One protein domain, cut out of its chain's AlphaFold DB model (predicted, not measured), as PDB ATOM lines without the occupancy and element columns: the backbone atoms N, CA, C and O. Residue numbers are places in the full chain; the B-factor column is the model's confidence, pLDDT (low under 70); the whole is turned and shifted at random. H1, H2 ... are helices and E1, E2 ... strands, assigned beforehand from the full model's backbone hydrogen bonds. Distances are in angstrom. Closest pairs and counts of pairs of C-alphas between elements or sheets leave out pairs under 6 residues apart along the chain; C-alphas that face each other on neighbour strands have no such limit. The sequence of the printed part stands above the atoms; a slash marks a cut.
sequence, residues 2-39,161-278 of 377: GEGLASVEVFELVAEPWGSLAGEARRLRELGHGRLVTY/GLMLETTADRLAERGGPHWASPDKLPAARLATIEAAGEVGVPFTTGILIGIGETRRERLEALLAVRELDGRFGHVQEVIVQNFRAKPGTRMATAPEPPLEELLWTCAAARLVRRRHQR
ATOM      1  N   GLY A   2      42.983   0.549  28.037       48.50
ATOM      2  CA  GLY A   2      43.676   1.836  28.166       48.50
ATOM      3  C   GLY A   2      43.133   2.673  29.317       48.50
ATOM      4  O   GLY A   2      42.729   3.819  29.110       48.50
ATOM      5  N   GLU A   3      43.089   2.079  30.506       59.41
ATOM      6  CA  GLU A   3      42.876   2.821  31.745       59.41
ATOM      7  C   GLU A   3      44.088   3.734  32.017       59.41
ATOM      8  O   GLU A   3      45.116   3.667  31.330       59.41
ATOM      9  N   GLY A   4      43.942   4.673  32.951       60.97
ATOM     10  CA  GLY A   4      45.101   5.406  33.456       60.97
ATOM     11  C   GLY A   4      45.909   4.533  34.403       60.97
ATOM     12  O   GLY A   4      45.364   3.572  34.932       60.97
ATOM     13  N   LEU A   5      47.174   4.898  34.637       75.00
ATOM     14  CA  LEU A   5      48.031   4.193  35.595       75.00
ATOM     15  C   LEU A   5      47.295   4.005  36.932       75.00
ATOM     16  O   LEU A   5      46.703   4.965  37.458       75.00
ATOM     17  N   ALA A   6      47.320   2.787  37.462       77.69
ATOM     18  CA  ALA A   6      46.839   2.464  38.794       77.69
ATOM     19  C   ALA A   6      47.600   3.300  39.832       77.69
ATOM     20  O   ALA A   6      48.720   3.751  39.595       77.69
ATOM     21  N   SER A   7      46.996   3.544  40.996       79.19
ATOM     22  CA  SER A   7      47.595   4.448  41.989       79.19
ATOM     23  C   SER A   7      48.982   3.989  42.458       79.19
ATOM     24  O   SER A   7      49.817   4.836  42.745       79.19
ATOM     25  N   VAL A   8      49.251   2.677  42.471       74.19
ATOM     26  CA  VAL A   8      50.578   2.108  42.775       74.19
ATOM     27  C   VAL A   8      51.595   2.466  41.681       74.19
ATOM     28  O   VAL A   8      52.586   3.123  41.985       74.19
ATOM     29  N   GLU A   9      51.298   2.152  40.412       85.69
ATOM     30  CA  GLU A   9      52.139   2.479  39.241       85.69
ATOM     31  C   GLU A   9      52.429   3.990  39.130       85.69
ATOM     32  O   GLU A   9      53.505   4.415  38.716       85.69
ATOM     33  N   VAL A  10      51.476   4.845  39.527       89.44
ATOM     34  CA  VAL A  10      51.684   6.302  39.548       89.44
ATOM     35  C   VAL A  10      52.826   6.703  40.485       89.44
ATOM     36  O   VAL A  10      53.554   7.640  40.162       89.44
ATOM     37  N   PHE A  11      53.015   6.022  41.617       93.88
ATOM     38  CA  PHE A  11      54.072   6.365  42.572       93.88
ATOM     39  C   PHE A  11      55.463   5.870  42.169       93.88
ATOM     40  O   PHE A  11      56.449   6.435  42.640       93.88
ATOM     41  N   GLU A  12      55.567   4.904  41.256       93.00
ATOM     42  CA  GLU A  12      56.849   4.473  40.677       93.00
ATOM     43  C   GLU A  12      57.508   5.616  39.883       93.00
ATOM     44  O   GLU A  12      58.724   5.804  39.935       93.00
ATOM     45  N   LEU A  13      56.692   6.488  39.266       94.25
ATOM     46  CA  LEU A  13      57.148   7.673  38.526       94.25
ATOM     47  C   LEU A  13      58.032   8.624  39.355       94.25
ATOM     48  O   LEU A  13      58.764   9.427  38.774       94.25
ATOM     49  N   VAL A  14      57.966   8.580  40.695       95.88
ATOM     50  CA  VAL A  14      58.761   9.441  41.594       95.88
ATOM     51  C   VAL A  14      60.261   9.304  41.324       95.88
ATOM     52  O   VAL A  14      60.956  10.325  41.304       95.88
ATOM     53  N   ALA A  15      60.734   8.076  41.093       94.00
ATOM     54  CA  ALA A  15      62.139   7.768  40.827       94.00
ATOM     55  C   ALA A  15      62.554   8.038  39.368       94.00
ATOM     56  O   ALA A  15      63.737   8.232  39.090       94.00
ATOM     57  N   GLU A  16      61.596   8.100  38.441       94.94
ATOM     58  CA  GLU A  16      61.882   8.230  37.013       94.94
ATOM     59  C   GLU A  16      62.510   9.593  36.646       94.94
ATOM     60  O   GLU A  16      62.023  10.658  37.066       94.94
ATOM     61  N   PRO A  17      63.556   9.610  35.796       93.62
ATOM     62  CA  PRO A  17      64.059  10.828  35.175       93.62
ATOM     63  C   PRO A  17      63.010  11.470  34.257       93.62
ATOM     64  O   PRO A  17      62.296  10.787  33.521       93.62
ATOM     65  N   TRP A  18      62.965  12.805  34.207       94.06
ATOM     66  CA  TRP A  18      61.975  13.534  33.399       94.06
ATOM     67  C   TRP A  18      62.000  13.145  31.908       94.06
ATOM     68  O   TRP A  18      60.953  13.130  31.261       94.06
ATOM     69  N   GLY A  19      63.179  12.804  31.370       92.44
ATOM     70  CA  GLY A  19      63.359  12.393  29.976       92.44
ATOM     71  C   GLY A  19      62.653  11.078  29.629       92.44
ATOM     72  O   GLY A  19      62.064  10.983  28.553       92.44
ATOM     73  N   SER A  20      62.636  10.118  30.564       90.50
ATOM     74  CA  SER A  20      61.893   8.853  30.449       90.50
ATOM     75  C   SER A  20      60.393   9.137  30.301       90.50
ATOM     76  O   SER A  20      59.762   8.796  29.294       90.50
ATOM     77  N   LEU A  21      59.844   9.926  31.232       94.25
ATOM     78  CA  LEU A  21      58.426  10.293  31.243       94.25
ATOM     79  C   LEU A  21      58.010  11.138  30.027       94.25
ATOM     80  O   LEU A  21      56.886  11.016  29.529       94.25
ATOM     81  N   ALA A  22      58.898  12.007  29.533       93.25
ATOM     82  CA  ALA A  22      58.606  12.932  28.441       93.25
ATOM     83  C   ALA A  22      58.299  12.227  27.108       93.25
ATOM     84  O   ALA A  22      57.489  12.739  26.329       93.25
ATOM     85  N   GLY A  23      58.906  11.064  26.845       91.50
ATOM     86  CA  GLY A  23      58.627  10.262  25.650       91.50
ATOM     87  C   GLY A  23      57.185   9.750  25.628       91.50
ATOM     88  O   GLY A  23      56.431  10.016  24.687       91.50
ATOM     89  N   GLU A  24      56.760   9.097  26.708       91.25
ATOM     90  CA  GLU A  24      55.406   8.549  26.824       91.25
ATOM     91  C   GLU A  24      54.341   9.654  26.949       91.25
ATOM     92  O   GLU A  24      53.290   9.589  26.306       91.25
ATOM     93  N   ALA A  25      54.626  10.736  27.684       93.12
ATOM     94  CA  ALA A  25      53.748  11.905  27.754       93.12
ATOM     95  C   ALA A  25      53.556  12.579  26.378       93.12
ATOM     96  O   ALA A  25      52.449  13.032  26.055       93.12
ATOM     97  N   ARG A  26      54.599  12.609  25.535       92.44
ATOM     98  CA  ARG A  26      54.523  13.095  24.148       92.44
ATOM     99  C   ARG A  26      53.647  12.192  23.283       92.44
ATOM    100  O   ARG A  26      52.734  12.705  22.633       92.44
ATOM    101  N   ARG A  27      53.871  10.872  23.327       91.00
ATOM    102  CA  ARG A  27      53.060   9.875  22.608       91.00
ATOM    103  C   ARG A  27      51.582   9.987  22.990       91.00
ATOM    104  O   ARG A  27      50.708  10.001  22.128       91.00
ATOM    105  N   LEU A  28      51.298  10.162  24.280       89.69
ATOM    106  CA  LEU A  28      49.955  10.410  24.801       89.69
ATOM    107  C   LEU A  28      49.301  11.677  24.257       89.69
ATOM    108  O   LEU A  28      48.135  11.662  23.854       89.69
ATOM    109  N   ARG A  29      50.047  12.785  24.275       91.00
ATOM    110  CA  ARG A  29      49.608  14.066  23.721       91.00
ATOM    111  C   ARG A  29      49.279  13.908  22.238       91.00
ATOM    112  O   ARG A  29      48.241  14.399  21.807       91.00
ATOM    113  N   GLU A  30      50.108  13.193  21.484       91.44
ATOM    114  CA  GLU A  30      49.897  12.932  20.055       91.44
ATOM    115  C   GLU A  30      48.670  12.058  19.787       91.44
ATOM    116  O   GLU A  30      47.850  12.433  18.951       91.44
ATOM    117  N   LEU A  31      48.463  10.979  20.549       89.25
ATOM    118  CA  LEU A  31      47.261  10.145  20.436       89.25
ATOM    119  C   LEU A  31      45.967  10.926  20.730       89.25
ATOM    120  O   LEU A  31      44.962  10.709  20.064       89.25
ATOM    121  N   GLY A  32      45.965  11.813  21.734       86.00
ATOM    122  CA  GLY A  32      44.747  12.520  22.167       86.00
ATOM    123  C   GLY A  32      44.471  13.861  21.488       86.00
ATOM    124  O   GLY A  32      43.312  14.257  21.364       86.00
ATOM    125  N   HIS A  33      45.517  14.578  21.080       86.81
ATOM    126  CA  HIS A  33      45.437  15.966  20.608       86.81
ATOM    127  C   HIS A  33      46.300  16.234  19.358       86.81
ATOM    128  O   HIS A  33      46.280  17.345  18.821       86.81
ATOM    129  N   GLY A  34      47.069  15.251  18.876       91.38
ATOM    130  CA  GLY A  34      48.008  15.432  17.771       91.38
ATOM    131  C   GLY A  34      49.044  16.515  18.078       91.38
ATOM    132  O   GLY A  34      49.668  16.522  19.137       91.38
ATOM    133  N   ARG A  35      49.216  17.462  17.151       90.88
ATOM    134  CA  ARG A  35      50.081  18.645  17.318       90.88
ATOM    135  C   ARG A  35      49.293  19.932  17.607       90.88
ATOM    136  O   ARG A  35      49.868  21.012  17.538       90.88
ATOM    137  N   LEU A  36      47.991  19.835  17.898       91.88
ATOM    138  CA  LEU A  36      47.150  21.001  18.161       91.88
ATOM    139  C   LEU A  36      47.515  21.642  19.507       91.88
ATOM    140  O   LEU A  36      47.492  20.980  20.543       91.88
ATOM    141  N   VAL A  37      47.776  22.947  19.483       92.31
ATOM    142  CA  VAL A  37      47.876  23.795  20.675       92.31
ATOM    143  C   VAL A  37      46.704  24.769  20.645       92.31
ATOM    144  O   VAL A  37      46.488  25.457  19.650       92.31
ATOM    145  N   THR A  38      45.922  24.799  21.720       91.44
ATOM    146  CA  THR A  38      44.803  25.733  21.893       91.44
ATOM    147  C   THR A  38      45.220  26.886  22.788       91.44
ATOM    148  O   THR A  38      45.853  26.652  23.814       91.44
ATOM    149  N   TYR A  39      44.780  28.096  22.466       92.12
ATOM    150  CA  TYR A  39      44.857  29.251  23.355       92.12
ATOM    151  C   TYR A  39      43.482  29.919  23.435       92.12
ATOM    152  O   TYR A  39      42.649  29.744  22.543       92.12
ATOM    153  N   GLY A 161      37.280  28.437  38.222       97.56
ATOM    154  CA  GLY A 161      38.525  27.764  38.535       97.56
ATOM    155  C   GLY A 161      39.077  28.045  39.918       97.56
ATOM    156  O   GLY A 161      38.729  29.011  40.600       97.56
ATOM    157  N   LEU A 162      39.947  27.127  40.320       97.50
ATOM    158  CA  LEU A 162      40.703  27.184  41.555       97.50
ATOM    159  C   LEU A 162      41.899  26.242  41.437       97.50
ATOM    160  O   LEU A 162      41.719  25.039  41.254       97.50
ATOM    161  N   MET A 163      43.123  26.752  41.580       97.88
ATOM    162  CA  MET A 163      44.294  25.883  41.747       97.88
ATOM    163  C   MET A 163      44.137  25.065  43.033       97.88
ATOM    164  O   MET A 163      43.901  25.649  44.095       97.88
ATOM    165  N   LEU A 164      44.291  23.743  42.963       98.50
ATOM    166  CA  LEU A 164      44.433  22.904  44.155       98.50
ATOM    167  C   LEU A 164      45.722  23.273  44.906       98.50
ATOM    168  O   LEU A 164      45.738  23.268  46.128       98.50
ATOM    169  N   GLU A 165      46.757  23.697  44.173       98.25
ATOM    170  CA  GLU A 165      48.125  23.959  44.649       98.25
ATOM    171  C   GLU A 165      48.826  22.670  45.102       98.25
ATOM    172  O   GLU A 165      49.817  22.275  44.494       98.25
ATOM    173  N   THR A 166      48.297  22.012  46.136       98.44
ATOM    174  CA  THR A 166      48.868  20.845  46.822       98.44
ATOM    175  C   THR A 166      47.787  20.088  47.607       98.44
ATOM    176  O   THR A 166      46.739  20.651  47.921       98.44
ATOM    177  N   THR A 167      48.054  18.831  47.965       98.38
ATOM    178  CA  THR A 167      47.287  18.065  48.969       98.38
ATOM    179  C   THR A 167      48.019  17.913  50.304       98.38
ATOM    180  O   THR A 167      47.505  17.270  51.208       98.38
ATOM    181  N   ALA A 168      49.210  18.497  50.448       98.00
ATOM    182  CA  ALA A 168      50.037  18.359  51.642       98.00
ATOM    183  C   ALA A 168      49.637  19.349  52.751       98.00
ATOM    184  O   ALA A 168      50.085  20.499  52.744       98.00
ATOM    185  N   ASP A 169      48.852  18.897  53.736       97.75
ATOM    186  CA  ASP A 169      48.396  19.723  54.871       97.75
ATOM    187  C   ASP A 169      49.547  20.381  55.651       97.75
ATOM    188  O   ASP A 169      49.431  21.534  56.074       97.75
ATOM    189  N   ARG A 170      50.706  19.709  55.749       97.88
ATOM    190  CA  ARG A 170      51.918  20.238  56.406       97.88
ATOM    191  C   ARG A 170      52.388  21.593  55.863       97.88
ATOM    192  O   ARG A 170      53.077  22.341  56.546       97.88
ATOM    193  N   LEU A 171      52.013  21.960  54.634       97.94
ATOM    194  CA  LEU A 171      52.364  23.258  54.048       97.94
ATOM    195  C   LEU A 171      51.562  24.435  54.644       97.94
ATOM    196  O   LEU A 171      51.924  25.597  54.422       97.94
ATOM    197  N   ALA A 172      50.529  24.155  55.445       97.69
ATOM    198  CA  ALA A 172      49.810  25.128  56.265       97.69
ATOM    199  C   ALA A 172      50.363  25.269  57.703       97.69
ATOM    200  O   ALA A 172      49.937  26.175  58.426       97.69
ATOM    201  N   GLU A 173      51.323  24.431  58.119       97.31
ATOM    202  CA  GLU A 173      51.994  24.532  59.423       97.31
ATOM    203  C   GLU A 173      52.771  25.848  59.584       97.31
ATOM    204  O   GLU A 173      53.050  26.570  58.623       97.31
ATOM    205  N   ARG A 174      53.140  26.191  60.825       96.69
ATOM    206  CA  ARG A 174      53.802  27.464  61.140       96.69
ATOM    207  C   ARG A 174      55.131  27.609  60.396       96.69
ATOM    208  O   ARG A 174      56.064  26.853  60.615       96.69
ATOM    209  N   GLY A 175      55.216  28.645  59.561       93.94
ATOM    210  CA  GLY A 175      56.363  28.908  58.681       93.94
ATOM    211  C   GLY A 175      56.162  28.429  57.238       93.94
ATOM    212  O   GLY A 175      56.828  28.944  56.343       93.94
ATOM    213  N   GLY A 176      55.196  27.539  56.989       96.94
ATOM    214  CA  GLY A 176      54.859  27.031  55.662       96.94
ATOM    215  C   GLY A 176      54.257  28.079  54.706       96.94
ATOM    216  O   GLY A 176      53.802  29.156  55.131       96.94
ATOM    217  N   PRO A 177      54.220  27.772  53.392       97.69
ATOM    218  CA  PRO A 177      53.727  28.673  52.346       97.69
ATOM    219  C   PRO A 177      52.238  29.018  52.494       97.69
ATOM    220  O   PRO A 177      51.812  30.081  52.040       97.69
ATOM    221  N   HIS A 178      51.441  28.155  53.125       98.00
ATOM    222  CA  HIS A 178      50.009  28.355  53.358       98.00
ATOM    223  C   HIS A 178      49.682  28.681  54.821       98.00
ATOM    224  O   HIS A 178      48.512  28.811  55.172       98.00
ATOM    225  N   TRP A 179      50.690  28.899  55.678       97.31
ATOM    226  CA  TRP A 179      50.450  29.310  57.062       97.31
ATOM    227  C   TRP A 179      49.576  30.567  57.139       97.31
ATOM    228  O   TRP A 179      49.814  31.538  56.409       97.31
ATOM    229  N   ALA A 180      48.584  30.535  58.036       95.19
ATOM    230  CA  ALA A 180      47.548  31.556  58.207       95.19
ATOM    231  C   ALA A 180      46.725  31.859  56.931       95.19
ATOM    232  O   ALA A 180      46.206  32.963  56.770       95.19
ATOM    233  N   SER A 181      46.605  30.884  56.023       97.19
ATOM    234  CA  SER A 181      45.783  30.955  54.805       97.19
ATOM    235  C   SER A 181      44.733  29.830  54.818       97.19
ATOM    236  O   SER A 181      44.965  28.779  54.221       97.19
ATOM    237  N   PRO A 182      43.615  29.980  55.558       95.69
ATOM    238  CA  PRO A 182      42.643  28.901  55.755       95.69
ATOM    239  C   PRO A 182      42.010  28.405  54.448       95.69
ATOM    240  O   PRO A 182      41.731  27.215  54.333       95.69
ATOM    241  N   ASP A 183      41.850  29.265  53.433       96.44
ATOM    242  CA  ASP A 183      41.281  28.859  52.140       96.44
ATOM    243  C   ASP A 183      42.304  28.172  51.219       96.44
ATOM    244  O   ASP A 183      41.987  27.812  50.080       96.44
ATOM    245  N   LYS A 184      43.534  27.952  51.707       97.44
ATOM    246  CA  LYS A 184      44.554  27.097  51.082       97.44
ATOM    247  C   LYS A 184      44.622  25.681  51.648       97.44
ATOM    248  O   LYS A 184      45.343  24.872  51.072       97.44
ATOM    249  N   LEU A 185      43.866  25.356  52.700       98.06
ATOM    250  CA  LEU A 185      43.807  23.986  53.215       98.06
ATOM    251  C   LEU A 185      43.271  23.026  52.131       98.06
ATOM    252  O   LEU A 185      42.199  23.301  51.577       98.06
ATOM    253  N   PRO A 186      43.966  21.906  51.831       98.44
ATOM    254  CA  PRO A 186      43.582  20.929  50.811       98.44
ATOM    255  C   PRO A 186      42.096  20.566  50.792       98.44
ATOM    256  O   PRO A 186      41.469  20.626  49.733       98.44
ATOM    257  N   ALA A 187      41.505  20.280  51.956       98.50
ATOM    258  CA  ALA A 187      40.089  19.933  52.083       98.50
ATOM    259  C   ALA A 187      39.148  21.006  51.495       98.50
ATOM    260  O   ALA A 187      38.230  20.676  50.748       98.50
ATOM    261  N   ALA A 188      39.407  22.294  51.748       98.25
ATOM    262  CA  ALA A 188      38.589  23.395  51.229       98.25
ATOM    263  C   ALA A 188      38.744  23.574  49.705       98.25
ATOM    264  O   ALA A 188      37.773  23.871  49.000       98.25
ATOM    265  N   ARG A 189      39.956  23.343  49.170       98.56
ATOM    266  CA  ARG A 189      40.210  23.349  47.715       98.56
ATOM    267  C   ARG A 189      39.460  22.208  47.029       98.56
ATOM    268  O   ARG A 189      38.798  22.436  46.020       98.56
ATOM    269  N   LEU A 190      39.562  20.996  47.577       98.81
ATOM    270  CA  LEU A 190      38.933  19.792  47.035       98.81
ATOM    271  C   LEU A 190      37.407  19.893  47.078       98.81
ATOM    272  O   LEU A 190      36.779  19.671  46.045       98.81
ATOM    273  N   ALA A 191      36.830  20.343  48.197       98.69
ATOM    274  CA  ALA A 191      35.393  20.595  48.323       98.69
ATOM    275  C   ALA A 191      34.880  21.600  47.275       98.69
ATOM    276  O   ALA A 191      33.825  21.392  46.685       98.69
ATOM    277  N   THR A 192      35.654  22.645  46.957       98.69
ATOM    278  CA  THR A 192      35.299  23.597  45.886       98.69
ATOM    279  C   THR A 192      35.299  22.943  44.500       98.69
ATOM    280  O   THR A 192      34.401  23.177  43.690       98.69
ATOM    281  N   ILE A 193      36.306  22.110  44.208       98.69
ATOM    282  CA  ILE A 193      36.404  21.392  42.927       98.69
ATOM    283  C   ILE A 193      35.267  20.361  42.810       98.69
ATOM    284  O   ILE A 193      34.718  20.187  41.724       98.69
ATOM    285  N   GLU A 194      34.896  19.699  43.905       98.75
ATOM    286  CA  GLU A 194      33.763  18.773  43.990       98.75
ATOM    287  C   GLU A 194      32.422  19.485  43.773       98.75
ATOM    288  O   GLU A 194      31.695  19.125  42.848       98.75
ATOM    289  N   ALA A 195      32.154  20.558  44.519       98.69
ATOM    290  CA  ALA A 195      30.957  21.391  44.407       98.69
ATOM    291  C   ALA A 195      30.714  21.903  42.973       98.69
ATOM    292  O   ALA A 195      29.602  21.826  42.444       98.69
ATOM    293  N   ALA A 196      31.771  22.355  42.289       98.31
ATOM    294  CA  ALA A 196      31.706  22.731  40.875       98.31
ATOM    295  C   ALA A 196      31.385  21.540  39.945       98.31
ATOM    296  O   ALA A 196      30.760  21.712  38.894       98.31
ATOM    297  N   GLY A 197      31.801  20.328  40.318       98.19
ATOM    298  CA  GLY A 197      31.489  19.085  39.615       98.19
ATOM    299  C   GLY A 197      30.024  18.688  39.744       98.19
ATOM    300  O   GLY A 197      29.375  18.431  38.728       98.19
ATOM    301  N   GLU A 198      29.483  18.726  40.963       98.38
ATOM    302  CA  GLU A 198      28.077  18.422  41.259       98.38
ATOM    303  C   GLU A 198      27.098  19.299  40.472       98.38
ATOM    304  O   GLU A 198      26.069  18.818  39.996       98.38
ATOM    305  N   VAL A 199      27.425  20.584  40.295       98.06
ATOM    306  CA  VAL A 199      26.584  21.546  39.556       98.06
ATOM    307  C   VAL A 199      26.993  21.702  38.083       98.06
ATOM    308  O   VAL A 199      26.467  22.553  37.361       98.06
ATOM    309  N   GLY A 200      27.892  20.840  37.592       96.88
ATOM    310  CA  GLY A 200      28.236  20.719  36.174       96.88
ATOM    311  C   GLY A 200      28.873  21.979  35.583       96.88
ATOM    312  O   GLY A 200      28.473  22.426  34.498       96.88
ATOM    313  N   VAL A 201      29.823  22.576  36.303       97.69
ATOM    314  CA  VAL A 201      30.605  23.748  35.889       97.69
ATOM    315  C   VAL A 201      31.885  23.318  35.166       97.69
ATOM    316  O   VAL A 201      32.688  22.584  35.736       97.69
ATOM    317  N   PRO A 202      32.148  23.811  33.941       97.75
ATOM    318  CA  PRO A 202      33.480  23.800  33.337       97.75
ATOM    319  C   PRO A 202      34.555  24.346  34.288       97.75
ATOM    320  O   PRO A 202      34.545  25.540  34.580       97.75
ATOM    321  N   PHE A 203      35.471  23.493  34.758       98.00
ATOM    322  CA  PHE A 203      36.422  23.878  35.809       98.00
ATOM    323  C   PHE A 203      37.890  23.819  35.363       98.00
ATOM    324  O   PHE A 203      38.322  22.834  34.753       98.00
ATOM    325  N   THR A 204      38.662  24.849  35.715       97.44
ATOM    326  CA  THR A 204      40.129  24.880  35.607       97.44
ATOM    327  C   THR A 204      40.746  24.703  36.992       97.44
ATOM    328  O   THR A 204      40.388  25.397  37.942       97.44
ATOM    329  N   THR A 205      41.692  23.778  37.124       98.38
ATOM    330  CA  THR A 205      42.453  23.570  38.364       98.38
ATOM    331  C   THR A 205      43.898  23.194  38.043       98.38
ATOM    332  O   THR A 205      44.315  23.242  36.887       98.38
ATOM    333  N   GLY A 206      44.697  22.847  39.044       98.06
ATOM    334  CA  GLY A 206      46.117  22.585  38.867       98.06
ATOM    335  C   GLY A 206      46.894  22.542  40.171       98.06
ATOM    336  O   GLY A 206      46.335  22.751  41.248       98.06
ATOM    337  N   ILE A 207      48.193  22.291  40.047       98.62
ATOM    338  CA  ILE A 207      49.148  22.232  41.157       98.62
ATOM    339  C   ILE A 207      50.251  23.279  40.985       98.62
ATOM    340  O   ILE A 207      50.585  23.668  39.860       98.62
ATOM    341  N   LEU A 208      50.818  23.706  42.109       98.44
ATOM    342  CA  LEU A 208      51.921  24.655  42.184       98.44
ATOM    343  C   LEU A 208      53.142  23.933  42.751       98.44
ATOM    344  O   LEU A 208      53.100  23.435  43.872       98.44
ATOM    345  N   ILE A 209      54.219  23.873  41.968       98.44
ATOM    346  CA  ILE A 209      55.449  23.168  42.344       98.44
ATOM    347  C   ILE A 209      56.528  24.115  42.865       98.44
ATOM    348  O   ILE A 209      56.620  25.257  42.418       98.44
ATOM    349  N   GLY A 210      57.391  23.624  43.749       97.88
ATOM    350  CA  GLY A 210      58.491  24.373  44.352       97.88
ATOM    351  C   GLY A 210      58.078  25.267  45.523       97.88
ATOM    352  O   GLY A 210      58.765  26.241  45.801       97.88
ATOM    353  N   ILE A 211      56.972  24.962  46.204       97.62
ATOM    354  CA  ILE A 211      56.556  25.636  47.448       97.62
ATOM    355  C   ILE A 211      56.933  24.851  48.717       97.62
ATOM    356  O   ILE A 211      56.640  25.303  49.822       97.62
ATOM    357  N   GLY A 212      57.591  23.699  48.561       97.00
ATOM    358  CA  GLY A 212      58.011  22.803  49.647       97.00
ATOM    359  C   GLY A 212      57.380  21.409  49.578       97.00
ATOM    360  O   GLY A 212      57.589  20.597  50.478       97.00
ATOM    361  N   GLU A 213      56.603  21.131  48.532       97.94
ATOM    362  CA  GLU A 213      56.022  19.829  48.216       97.94
ATOM    363  C   GLU A 213      57.036  18.877  47.552       97.94
ATOM    364  O   GLU A 213      57.966  19.288  46.856       97.94
ATOM    365  N   THR A 214      56.826  17.581  47.736       98.12
ATOM    366  CA  THR A 214      57.596  16.491  47.133       98.12
ATOM    367  C   THR A 214      56.946  16.004  45.837       98.12
ATOM    368  O   THR A 214      55.753  16.201  45.597       98.12
ATOM    369  N   ARG A 215      57.700  15.269  45.006       98.00
ATOM    370  CA  ARG A 215      57.146  14.581  43.823       98.00
ATOM    371  C   ARG A 215      55.969  13.653  44.167       98.00
ATOM    372  O   ARG A 215      55.031  13.578  43.382       98.00
ATOM    373  N   ARG A 216      55.987  12.995  45.336       97.94
ATOM    374  CA  ARG A 216      54.883  12.152  45.827       97.94
ATOM    375  C   ARG A 216      53.608  12.974  46.058       97.94
ATOM    376  O   ARG A 216      52.575  12.642  45.486       97.94
ATOM    377  N   GLU A 217      53.704  14.089  46.777       98.25
ATOM    378  CA  GLU A 217      52.557  14.971  47.062       98.25
ATOM    379  C   GLU A 217      51.992  15.625  45.787       98.25
ATOM    380  O   GLU A 217      50.782  15.813  45.659       98.25
ATOM    381  N   ARG A 218      52.835  15.902  44.777       98.44
ATOM    382  CA  ARG A 218      52.355  16.325  43.443       98.44
ATOM    383  C   ARG A 218      51.496  15.249  42.780       98.44
ATOM    384  O   ARG A 218      50.487  15.576  42.159       98.44
ATOM    385  N   LEU A 219      51.895  13.980  42.881       98.00
ATOM    386  CA  LEU A 219      51.149  12.855  42.314       98.00
ATOM    387  C   LEU A 219      49.836  12.618  43.062       98.00
ATOM    388  O   LEU A 219      48.821  12.404  42.409       98.00
ATOM    389  N   GLU A 220      49.831  12.730  44.390       98.06
ATOM    390  CA  GLU A 220      48.619  12.676  45.224       98.06
ATOM    391  C   GLU A 220      47.612  13.760  44.816       98.06
ATOM    392  O   GLU A 220      46.454  13.456  44.521       98.06
ATOM    393  N   ALA A 221      48.061  15.007  44.656       98.38
ATOM    394  CA  ALA A 221      47.214  16.098  44.181       98.38
ATOM    395  C   ALA A 221      46.690  15.874  42.746       98.38
ATOM    396  O   ALA A 221      45.519  16.129  42.451       98.38
ATOM    397  N   LEU A 222      47.521  15.342  41.840       97.75
ATOM    398  CA  LEU A 222      47.106  14.980  40.476       97.75
ATOM    399  C   LEU A 222      46.119  13.798  40.453       97.75
ATOM    400  O   LEU A 222      45.224  13.774  39.601       97.75
ATOM    401  N   LEU A 223      46.258  12.845  41.378       97.00
ATOM    402  CA  LEU A 223      45.340  11.724  41.584       97.00
ATOM    403  C   LEU A 223      43.985  12.209  42.116       97.00
ATOM    404  O   LEU A 223      42.966  11.833  41.541       97.00
ATOM    405  N   ALA A 224      43.954  13.113  43.097       97.69
ATOM    406  CA  ALA A 224      42.714  13.714  43.600       97.69
ATOM    407  C   ALA A 224      41.966  14.500  42.500       97.69
ATOM    408  O   ALA A 224      40.774  14.295  42.257       97.69
ATOM    409  N   VAL A 225      42.681  15.328  41.725       96.94
ATOM    410  CA  VAL A 225      42.115  16.036  40.559       96.94
ATOM    411  C   VAL A 225      41.640  15.058  39.475       96.94
ATOM    412  O   VAL A 225      40.653  15.320  38.778       96.94
ATOM    413  N   ARG A 226      42.322  13.917  39.298       95.12
ATOM    414  CA  ARG A 226      41.861  12.827  38.429       95.12
ATOM    415  C   ARG A 226      40.580  12.207  38.970       95.12
ATOM    416  O   ARG A 226      39.665  12.010  38.177       95.12
ATOM    417  N   GLU A 227      40.477  11.896  40.251       95.44
ATOM    418  CA  GLU A 227      39.298  11.259  40.838       95.44
ATOM    419  C   GLU A 227      38.034  12.114  40.663       95.44
ATOM    420  O   GLU A 227      37.051  11.638  40.089       95.44
ATOM    421  N   LEU A 228      38.100  13.403  41.015       96.25
ATOM    422  CA  LEU A 228      36.980  14.343  40.876       96.25
ATOM    423  C   LEU A 228      36.518  14.494  39.411       96.25
ATOM    424  O   LEU A 228      35.328  14.395  39.116       96.25
ATOM    425  N   ASP A 229      37.441  14.608  38.447       94.12
ATOM    426  CA  ASP A 229      37.097  14.562  37.008       94.12
ATOM    427  C   ASP A 229      36.550  13.192  36.553       94.12
ATOM    428  O   ASP A 229      36.007  13.072  35.461       94.12
ATOM    429  N   GLY A 230      36.710  12.131  37.343       92.94
ATOM    430  CA  GLY A 230      36.132  10.817  37.051       92.94
ATOM    431  C   GLY A 230      34.665  10.754  37.412       92.94
ATOM    432  O   GLY A 230      33.854  10.312  36.604       92.94
ATOM    433  N   ARG A 231      34.362  11.252  38.611       95.31
ATOM    434  CA  ARG A 231      33.016  11.334  39.173       95.31
ATOM    435  C   ARG A 231      32.138  12.309  38.377       95.31
ATOM    436  O   ARG A 231      31.006  11.970  38.056       95.31
ATOM    437  N   PHE A 232      32.682  13.466  37.979       96.12
ATOM    438  CA  PHE A 232      31.887  14.556  37.386       96.12
ATOM    439  C   PHE A 232      32.251  14.929  35.933       96.12
ATOM    440  O   PHE A 232      31.445  15.525  35.216       96.12
ATOM    441  N   GLY A 233      33.453  14.592  35.445       94.94
ATOM    442  CA  GLY A 233      33.875  14.871  34.060       94.94
ATOM    443  C   GLY A 233      34.019  16.355  33.692       94.94
ATOM    444  O   GLY A 233      34.040  16.685  32.497       94.94
ATOM    445  N   HIS A 234      34.066  17.239  34.688       96.00
ATOM    446  CA  HIS A 234      33.920  18.691  34.570       96.00
ATOM    447  C   HIS A 234      35.240  19.452  34.397       96.00
ATOM    448  O   HIS A 234      35.239  20.534  33.804       96.00
ATOM    449  N   VAL A 235      36.361  18.878  34.850       96.38
ATOM    450  CA  VAL A 235      37.689  19.497  34.739       96.38
ATOM    451  C   VAL A 235      38.106  19.567  33.268       96.38
ATOM    452  O   VAL A 235      38.265  18.548  32.584       96.38
ATOM    453  N   GLN A 236      38.277  20.790  32.770       92.62
ATOM    454  CA  GLN A 236      38.656  21.064  31.383       92.62
ATOM    455  C   GLN A 236      40.152  21.301  31.211       92.62
ATOM    456  O   GLN A 236      40.684  21.028  30.136       92.62
ATOM    457  N   GLU A 237      40.818  21.785  32.252       93.56
ATOM    458  CA  GLU A 237      42.225  22.156  32.228       93.56
ATOM    459  C   GLU A 237      42.881  21.791  33.560       93.56
ATOM    460  O   GLU A 237      42.338  22.069  34.631       93.56
ATOM    461  N   VAL A 238      44.046  21.144  33.470       96.88
ATOM    462  CA  VAL A 238      44.958  20.943  34.601       96.88
ATOM    463  C   VAL A 238      46.226  21.737  34.320       96.88
ATOM    464  O   VAL A 238      46.902  21.488  33.318       96.88
ATOM    465  N   ILE A 239      46.520  22.697  35.189       97.31
ATOM    466  CA  ILE A 239      47.691  23.568  35.124       97.31
ATOM    467  C   ILE A 239      48.801  22.983  36.001       97.31
ATOM    468  O   ILE A 239      48.580  22.651  37.164       97.31
ATOM    469  N   VAL A 240      50.014  22.896  35.461       98.38
ATOM    470  CA  VAL A 240      51.234  22.778  36.268       98.38
ATOM    471  C   VAL A 240      51.896  24.149  36.269       98.38
ATOM    472  O   VAL A 240      52.358  24.618  35.227       98.38
ATOM    473  N   GLN A 241      51.893  24.808  37.426       97.44
ATOM    474  CA  GLN A 241      52.525  26.107  37.632       97.44
ATOM    475  C   GLN A 241      53.792  25.931  38.464       97.44
ATOM    476  O   GLN A 241      53.796  25.175  39.433       97.44
ATOM    477  N   ASN A 242      54.865  26.642  38.123       97.44
ATOM    478  CA  ASN A 242      56.067  26.681  38.948       97.44
ATOM    479  C   ASN A 242      56.087  27.909  39.869       97.44
ATOM    480  O   ASN A 242      55.741  29.021  39.461       97.44
ATOM    481  N   PHE A 243      56.548  27.711  41.101       98.06
ATOM    482  CA  PHE A 243      56.926  28.790  41.998       98.06
ATOM    483  C   PHE A 243      58.049  29.632  41.373       98.06
ATOM    484  O   PHE A 243      58.908  29.140  40.635       98.06
ATOM    485  N   ARG A 244      58.005  30.931  41.668       97.00
ATOM    486  CA  ARG A 244      59.029  31.919  41.341       97.00
ATOM    487  C   ARG A 244      59.208  32.799  42.568       97.00
ATOM    488  O   ARG A 244      58.214  33.347  43.058       97.00
ATOM    489  N   ALA A 245      60.441  32.955  43.028       96.56
ATOM    490  CA  ALA A 245      60.778  33.831  44.137       96.56
ATOM    491  C   ALA A 245      60.538  35.291  43.722       96.56
ATOM    492  O   ALA A 245      60.880  35.708  42.612       96.56
ATOM    493  N   LYS A 246      59.881  36.069  44.589       96.44
ATOM    494  CA  LYS A 246      59.476  37.450  44.288       96.44
ATOM    495  C   LYS A 246      59.757  38.375  45.474       96.44
ATOM    496  O   LYS A 246      59.346  38.040  46.589       96.44
ATOM    497  N   PRO A 247      60.385  39.547  45.253       95.12
ATOM    498  CA  PRO A 247      60.557  40.564  46.287       95.12
ATOM    499  C   PRO A 247      59.234  40.941  46.963       95.12
ATOM    500  O   PRO A 247      58.182  40.961  46.324       95.12
ATOM    501  N   GLY A 248      59.291  41.246  48.261       90.88
ATOM    502  CA  GLY A 248      58.113  41.605  49.059       90.88
ATOM    503  C   GLY A 248      57.199  40.435  49.450       90.88
ATOM    504  O   GLY A 248      56.126  40.674  49.994       90.88
ATOM    505  N   THR A 249      57.601  39.183  49.200       95.94
ATOM    506  CA  THR A 249      56.888  37.978  49.665       95.94
ATOM    507  C   THR A 249      57.639  37.298  50.815       95.94
ATOM    508  O   THR A 249      58.853  37.458  50.940       95.94
ATOM    509  N   ARG A 250      56.949  36.499  51.647       95.62
ATOM    510  CA  ARG A 250      57.599  35.724  52.730       95.62
ATOM    511  C   ARG A 250      58.573  34.668  52.192       95.62
ATOM    512  O   ARG A 250      59.452  34.228  52.920       95.62
ATOM    513  N   MET A 251      58.420  34.283  50.927       96.88
ATOM    514  CA  MET A 251      59.251  33.310  50.212       96.88
ATOM    515  C   MET A 251      60.210  33.976  49.208       96.88
ATOM    516  O   MET A 251      60.653  33.334  48.263       96.88
ATOM    517  N   ALA A 252      60.551  35.259  49.386       97.25
ATOM    518  CA  ALA A 252      61.426  35.997  48.464       97.25
ATOM    519  C   ALA A 252      62.834  35.387  48.287       97.25
ATOM    520  O   ALA A 252      63.486  35.670  47.287       97.25
ATOM    521  N   THR A 253      63.284  34.555  49.232       96.56
ATOM    522  CA  THR A 253      64.572  33.839  49.224       96.56
ATOM    523  C   THR A 253      64.424  32.313  49.144       96.56
ATOM    524  O   THR A 253      65.415  31.597  49.260       96.56
ATOM    525  N   ALA A 254      63.203  31.796  48.965       96.69
ATOM    526  CA  ALA A 254      62.972  30.358  48.839       96.69
ATOM    527  C   ALA A 254      63.510  29.830  47.492       96.69
ATOM    528  O   ALA A 254      63.439  30.550  46.490       96.69
ATOM    529  N   PRO A 255      64.023  28.585  47.436       96.38
ATOM    530  CA  PRO A 255      64.533  28.006  46.200       96.38
ATOM    531  C   PRO A 255      63.414  27.837  45.168       96.38
ATOM    532  O   PRO A 255      62.307  27.402  45.480       96.38
ATOM    533  N   GLU A 256      63.718  28.162  43.915       97.25
ATOM    534  CA  GLU A 256      62.822  27.906  42.790       97.25
ATOM    535  C   GLU A 256      63.017  26.472  42.270       97.25
ATOM    536  O   GLU A 256      64.142  25.967  42.279       97.25
ATOM    537  N   PRO A 257      61.960  25.805  41.776       97.12
ATOM    538  CA  PRO A 257      62.102  24.486  41.175       97.12
ATOM    539  C   PRO A 257      62.863  24.609  39.840       97.12
ATOM    540  O   PRO A 257      62.546  25.501  39.041       97.12
ATOM    541  N   PRO A 258      63.838  23.726  39.557       96.62
ATOM    542  CA  PRO A 258      64.546  23.730  38.282       96.62
ATOM    543  C   PRO A 258      63.614  23.303  37.135       96.62
ATOM    544  O   PRO A 258      62.535  22.739  37.351       96.62
ATOM    545  N   LEU A 259      64.016  23.578  35.890       96.56
ATOM    546  CA  LEU A 259      63.184  23.325  34.706       96.56
ATOM    547  C   LEU A 259      62.817  21.838  34.571       96.56
ATOM    548  O   LEU A 259      61.707  21.501  34.168       96.56
ATOM    549  N   GLU A 260      63.727  20.958  34.964       96.88
ATOM    550  CA  GLU A 260      63.589  19.507  34.982       96.88
ATOM    551  C   GLU A 260      62.427  19.051  35.878       96.88
ATOM    552  O   GLU A 260      61.694  18.142  35.499       96.88
ATOM    553  N   GLU A 261      62.189  19.715  37.016       97.00
ATOM    554  CA  GLU A 261      61.055  19.418  37.905       97.00
ATOM    555  C   GLU A 261      59.721  19.875  37.300       97.00
ATOM    556  O   GLU A 261      58.702  19.189  37.444       97.00
ATOM    557  N   LEU A 262      59.717  20.995  36.568       97.81
ATOM    558  CA  LEU A 262      58.554  21.430  35.792       97.81
ATOM    559  C   LEU A 262      58.266  20.452  34.647       97.81
ATOM    560  O   LEU A 262      57.120  20.037  34.482       97.81
ATOM    561  N   LEU A 263      59.281  20.028  33.892       97.69
ATOM    562  CA  LEU A 263      59.136  19.058  32.803       97.69
ATOM    563  C   LEU A 263      58.681  17.684  33.315       97.69
ATOM    564  O   LEU A 263      57.742  17.117  32.751       97.69
ATOM    565  N   TRP A 264      59.277  17.189  34.407       98.00
ATOM    566  CA  TRP A 264      58.861  15.959  35.090       98.00
ATOM    567  C   TRP A 264      57.387  16.042  35.486       98.00
ATOM    568  O   TRP A 264      56.599  15.172  35.122       98.00
ATOM    569  N   THR A 265      56.982  17.131  36.150       98.25
ATOM    570  CA  THR A 265      55.606  17.277  36.647       98.25
ATOM    571  C   THR A 265      54.599  17.406  35.499       98.25
ATOM    572  O   THR A 265      53.524  16.812  35.558       98.25
ATOM    573  N   CYS A 266      54.941  18.109  34.414       97.12
ATOM    574  CA  CYS A 266      54.107  18.181  33.209       97.12
ATOM    575  C   CYS A 266      53.915  16.805  32.547       97.12
ATOM    576  O   CYS A 266      52.808  16.473  32.108       97.12
ATOM    577  N   ALA A 267      54.978  15.997  32.480       96.38
ATOM    578  CA  ALA A 267      54.920  14.644  31.943       96.38
ATOM    579  C   ALA A 267      54.088  13.722  32.851       96.38
ATOM    580  O   ALA A 267      53.133  13.101  32.379       96.38
ATOM    581  N   ALA A 268      54.366  13.716  34.156       96.44
ATOM    582  CA  ALA A 268      53.625  12.955  35.157       96.44
ATOM    583  C   ALA A 268      52.128  13.317  35.167       96.44
ATOM    584  O   ALA A 268      51.279  12.430  35.105       96.44
ATOM    585  N   ALA A 269      51.777  14.607  35.115       95.94
ATOM    586  CA  ALA A 269      50.390  15.057  35.005       95.94
ATOM    587  C   ALA A 269      49.687  14.493  33.758       95.94
ATOM    588  O   ALA A 269      48.535  14.068  33.843       95.94
ATOM    589  N   ARG A 270      50.374  14.419  32.606       93.25
ATOM    590  CA  ARG A 270      49.829  13.809  31.380       93.25
ATOM    591  C   ARG A 270      49.646  12.291  31.510       93.25
ATOM    592  O   ARG A 270      48.647  11.784  31.001       93.25
ATOM    593  N   LEU A 271      50.567  11.594  32.182       93.12
ATOM    594  CA  LEU A 271      50.501  10.149  32.450       93.12
ATOM    595  C   LEU A 271      49.344   9.807  33.399       93.12
ATOM    596  O   LEU A 271      48.476   9.006  33.051       93.12
ATOM    597  N   VAL A 272      49.275  10.480  34.553       92.31
ATOM    598  CA  VAL A 272      48.218  10.315  35.565       92.31
ATOM    599  C   VAL A 272      46.844  10.589  34.960       92.31
ATOM    600  O   VAL A 272      45.932   9.771  35.104       92.31
ATOM    601  N   ARG A 273      46.693  11.700  34.222       82.62
ATOM    602  CA  ARG A 273      45.436  12.124  33.576       82.62
ATOM    603  C   ARG A 273      45.050  11.299  32.338       82.62
ATOM    604  O   ARG A 273      44.125  11.700  31.626       82.62
ATOM    605  N   ARG A 274      45.683  10.145  32.079       70.88
ATOM    606  CA  ARG A 274      45.162   9.134  31.143       70.88
ATOM    607  C   ARG A 274      43.714   8.797  31.511       70.88
ATOM    608  O   ARG A 274      43.440   8.103  32.483       70.88
ATOM    609  N   ARG A 275      42.779   9.274  30.693       59.84
ATOM    610  CA  ARG A 275      41.397   8.800  30.665       59.84
ATOM    611  C   ARG A 275      41.015   8.399  29.264       59.84
ATOM    612  O   ARG A 275      41.478   9.001  28.297       59.84
ATOM    613  N   HIS A 276      40.116   7.419  29.211       44.62
ATOM    614  CA  HIS A 276      39.473   6.913  28.013       44.62
ATOM    615  C   HIS A 276      39.179   8.046  27.024       44.62
ATOM    616  O   HIS A 276      38.226   8.821  27.172       44.62
ATOM    617  N   GLN A 277      39.985   8.109  25.967       41.72
ATOM    618  CA  GLN A 277      39.529   8.736  24.745       41.72
ATOM    619  C   GLN A 277      38.314   7.921  24.315       41.72
ATOM    620  O   GLN A 277      38.427   6.732  24.003       41.72
ATOM    621  N   ARG A 278      37.135   8.548  24.292       34.34
ATOM    622  CA  ARG A 278      36.097   8.096  23.370       34.34
ATOM    623  C   ARG A 278      36.653   8.360  21.977       34.34
ATOM    624  O   ARG A 278      36.455   9.443  21.433       34.34
TER     625      ARG A 278
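Overview. This is residues 2 to 39 and 161 to 278 of the 377 residues of the protein "7,8-didemethyl-8-hydroxy-5-deazariboflavin synthase" of Actinobacteria bacterium (UniProt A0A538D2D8). Two parallel strands, E1 and E2, make a narrow ribbon through the middle, with helices H5 and H6 packed over one face of it and H4 beside H5 near the beginning of E1. H1 packs on the side of H5 away from the strands, H2 packs on H6, and the loop of residues 243 to 258 reaches up to 26 A from the mean of the C-alphas. The printed part has 156 residues, with six named helices and two named strands in the order H1 H2 H3 H4 E1 H5 E2 H6; the class is mostly helix. It is compact, with a radius of gyration of the C-alphas of 15.8 A and spans of 45 by 39 by 34 A.

Arrangement. H1, residues 7 to 12, touches the hub H5, residues 215 to 231, at a shallow tilt of 27 degrees, opposite ways; their closest C-alphas, of Phe 11 and Arg 216, are 6.7 A apart. H2, residues 18 to 33, touches H6, residues 259 to 272, at a steep tilt of 48 degrees, the same way, with the C-alphas of Trp 18 and Trp 264 closest at 4.3 A. H3, residues 169 to 172, is close to but not clearly touching H4, residues 186 to 198; the C-alphas of Asp 169 and Pro 186 are closest at 6.4 A. H4 touches H5 at a shallow tilt of 23 degrees, with Glu 194 and Leu 228 closest at 6.3 A between C-alphas. E1, residues 203 to 209, and E2, residues 235 to 242, are parallel neighbours at 21 degrees; N 207 and O 239 are 2.9 A apart and N 239 and O 205 2.8 A, within hydrogen-bond range. E1, H5 and E2 form a strand-helix-strand unit, two parallel neighbour strands with a helix between, and its crossover is right-handed. The closest C-alphas of E1 and H5 are those of Ile 207 and Arg 218, 7.1 A apart; those of E2 and H6 are of Val 240 and Cys 266, 6.2 A apart. H5 touches H6 at a shallow tilt of 33 degrees, only just short of steep, with Leu 222 and Ala 269 closest at 6.4 A between C-alphas. H4 and H6 are apart. Every O i to N i+4 pair is within hydrogen-bond range in H4, H5 and H6; in H2 10 of 12 are, in H1 0 of 2 but 2 of 3 O i to N i+3 pairs, and H3 is too short for an O i to N i+4 pair.

Along the chain. H1 begins at C-alpha 7, (47.595, 4.448, 41.989). From first to last C-alpha H2 measures 21.0 A, H4 18.4 A, E1 20.1 A, H5 24.8 A, E2 20.2 A and H6 19.8 A. H6 ends at C-alpha 272, (48.218, 10.315, 35.565).

Size, cuts and confidence. The two C-alphas farthest apart, of Gly 248 and Arg 278, are 47.6 A apart. Residues 40 to 160 are not printed, and C-alphas 39 and 161 are 16.5 A apart across the cut. The links H3 to H4 and E2 to H6 are long. The mean pLDDT of the printed part is 93.1; residues 2 to 4 and 275 to 278 are under 70.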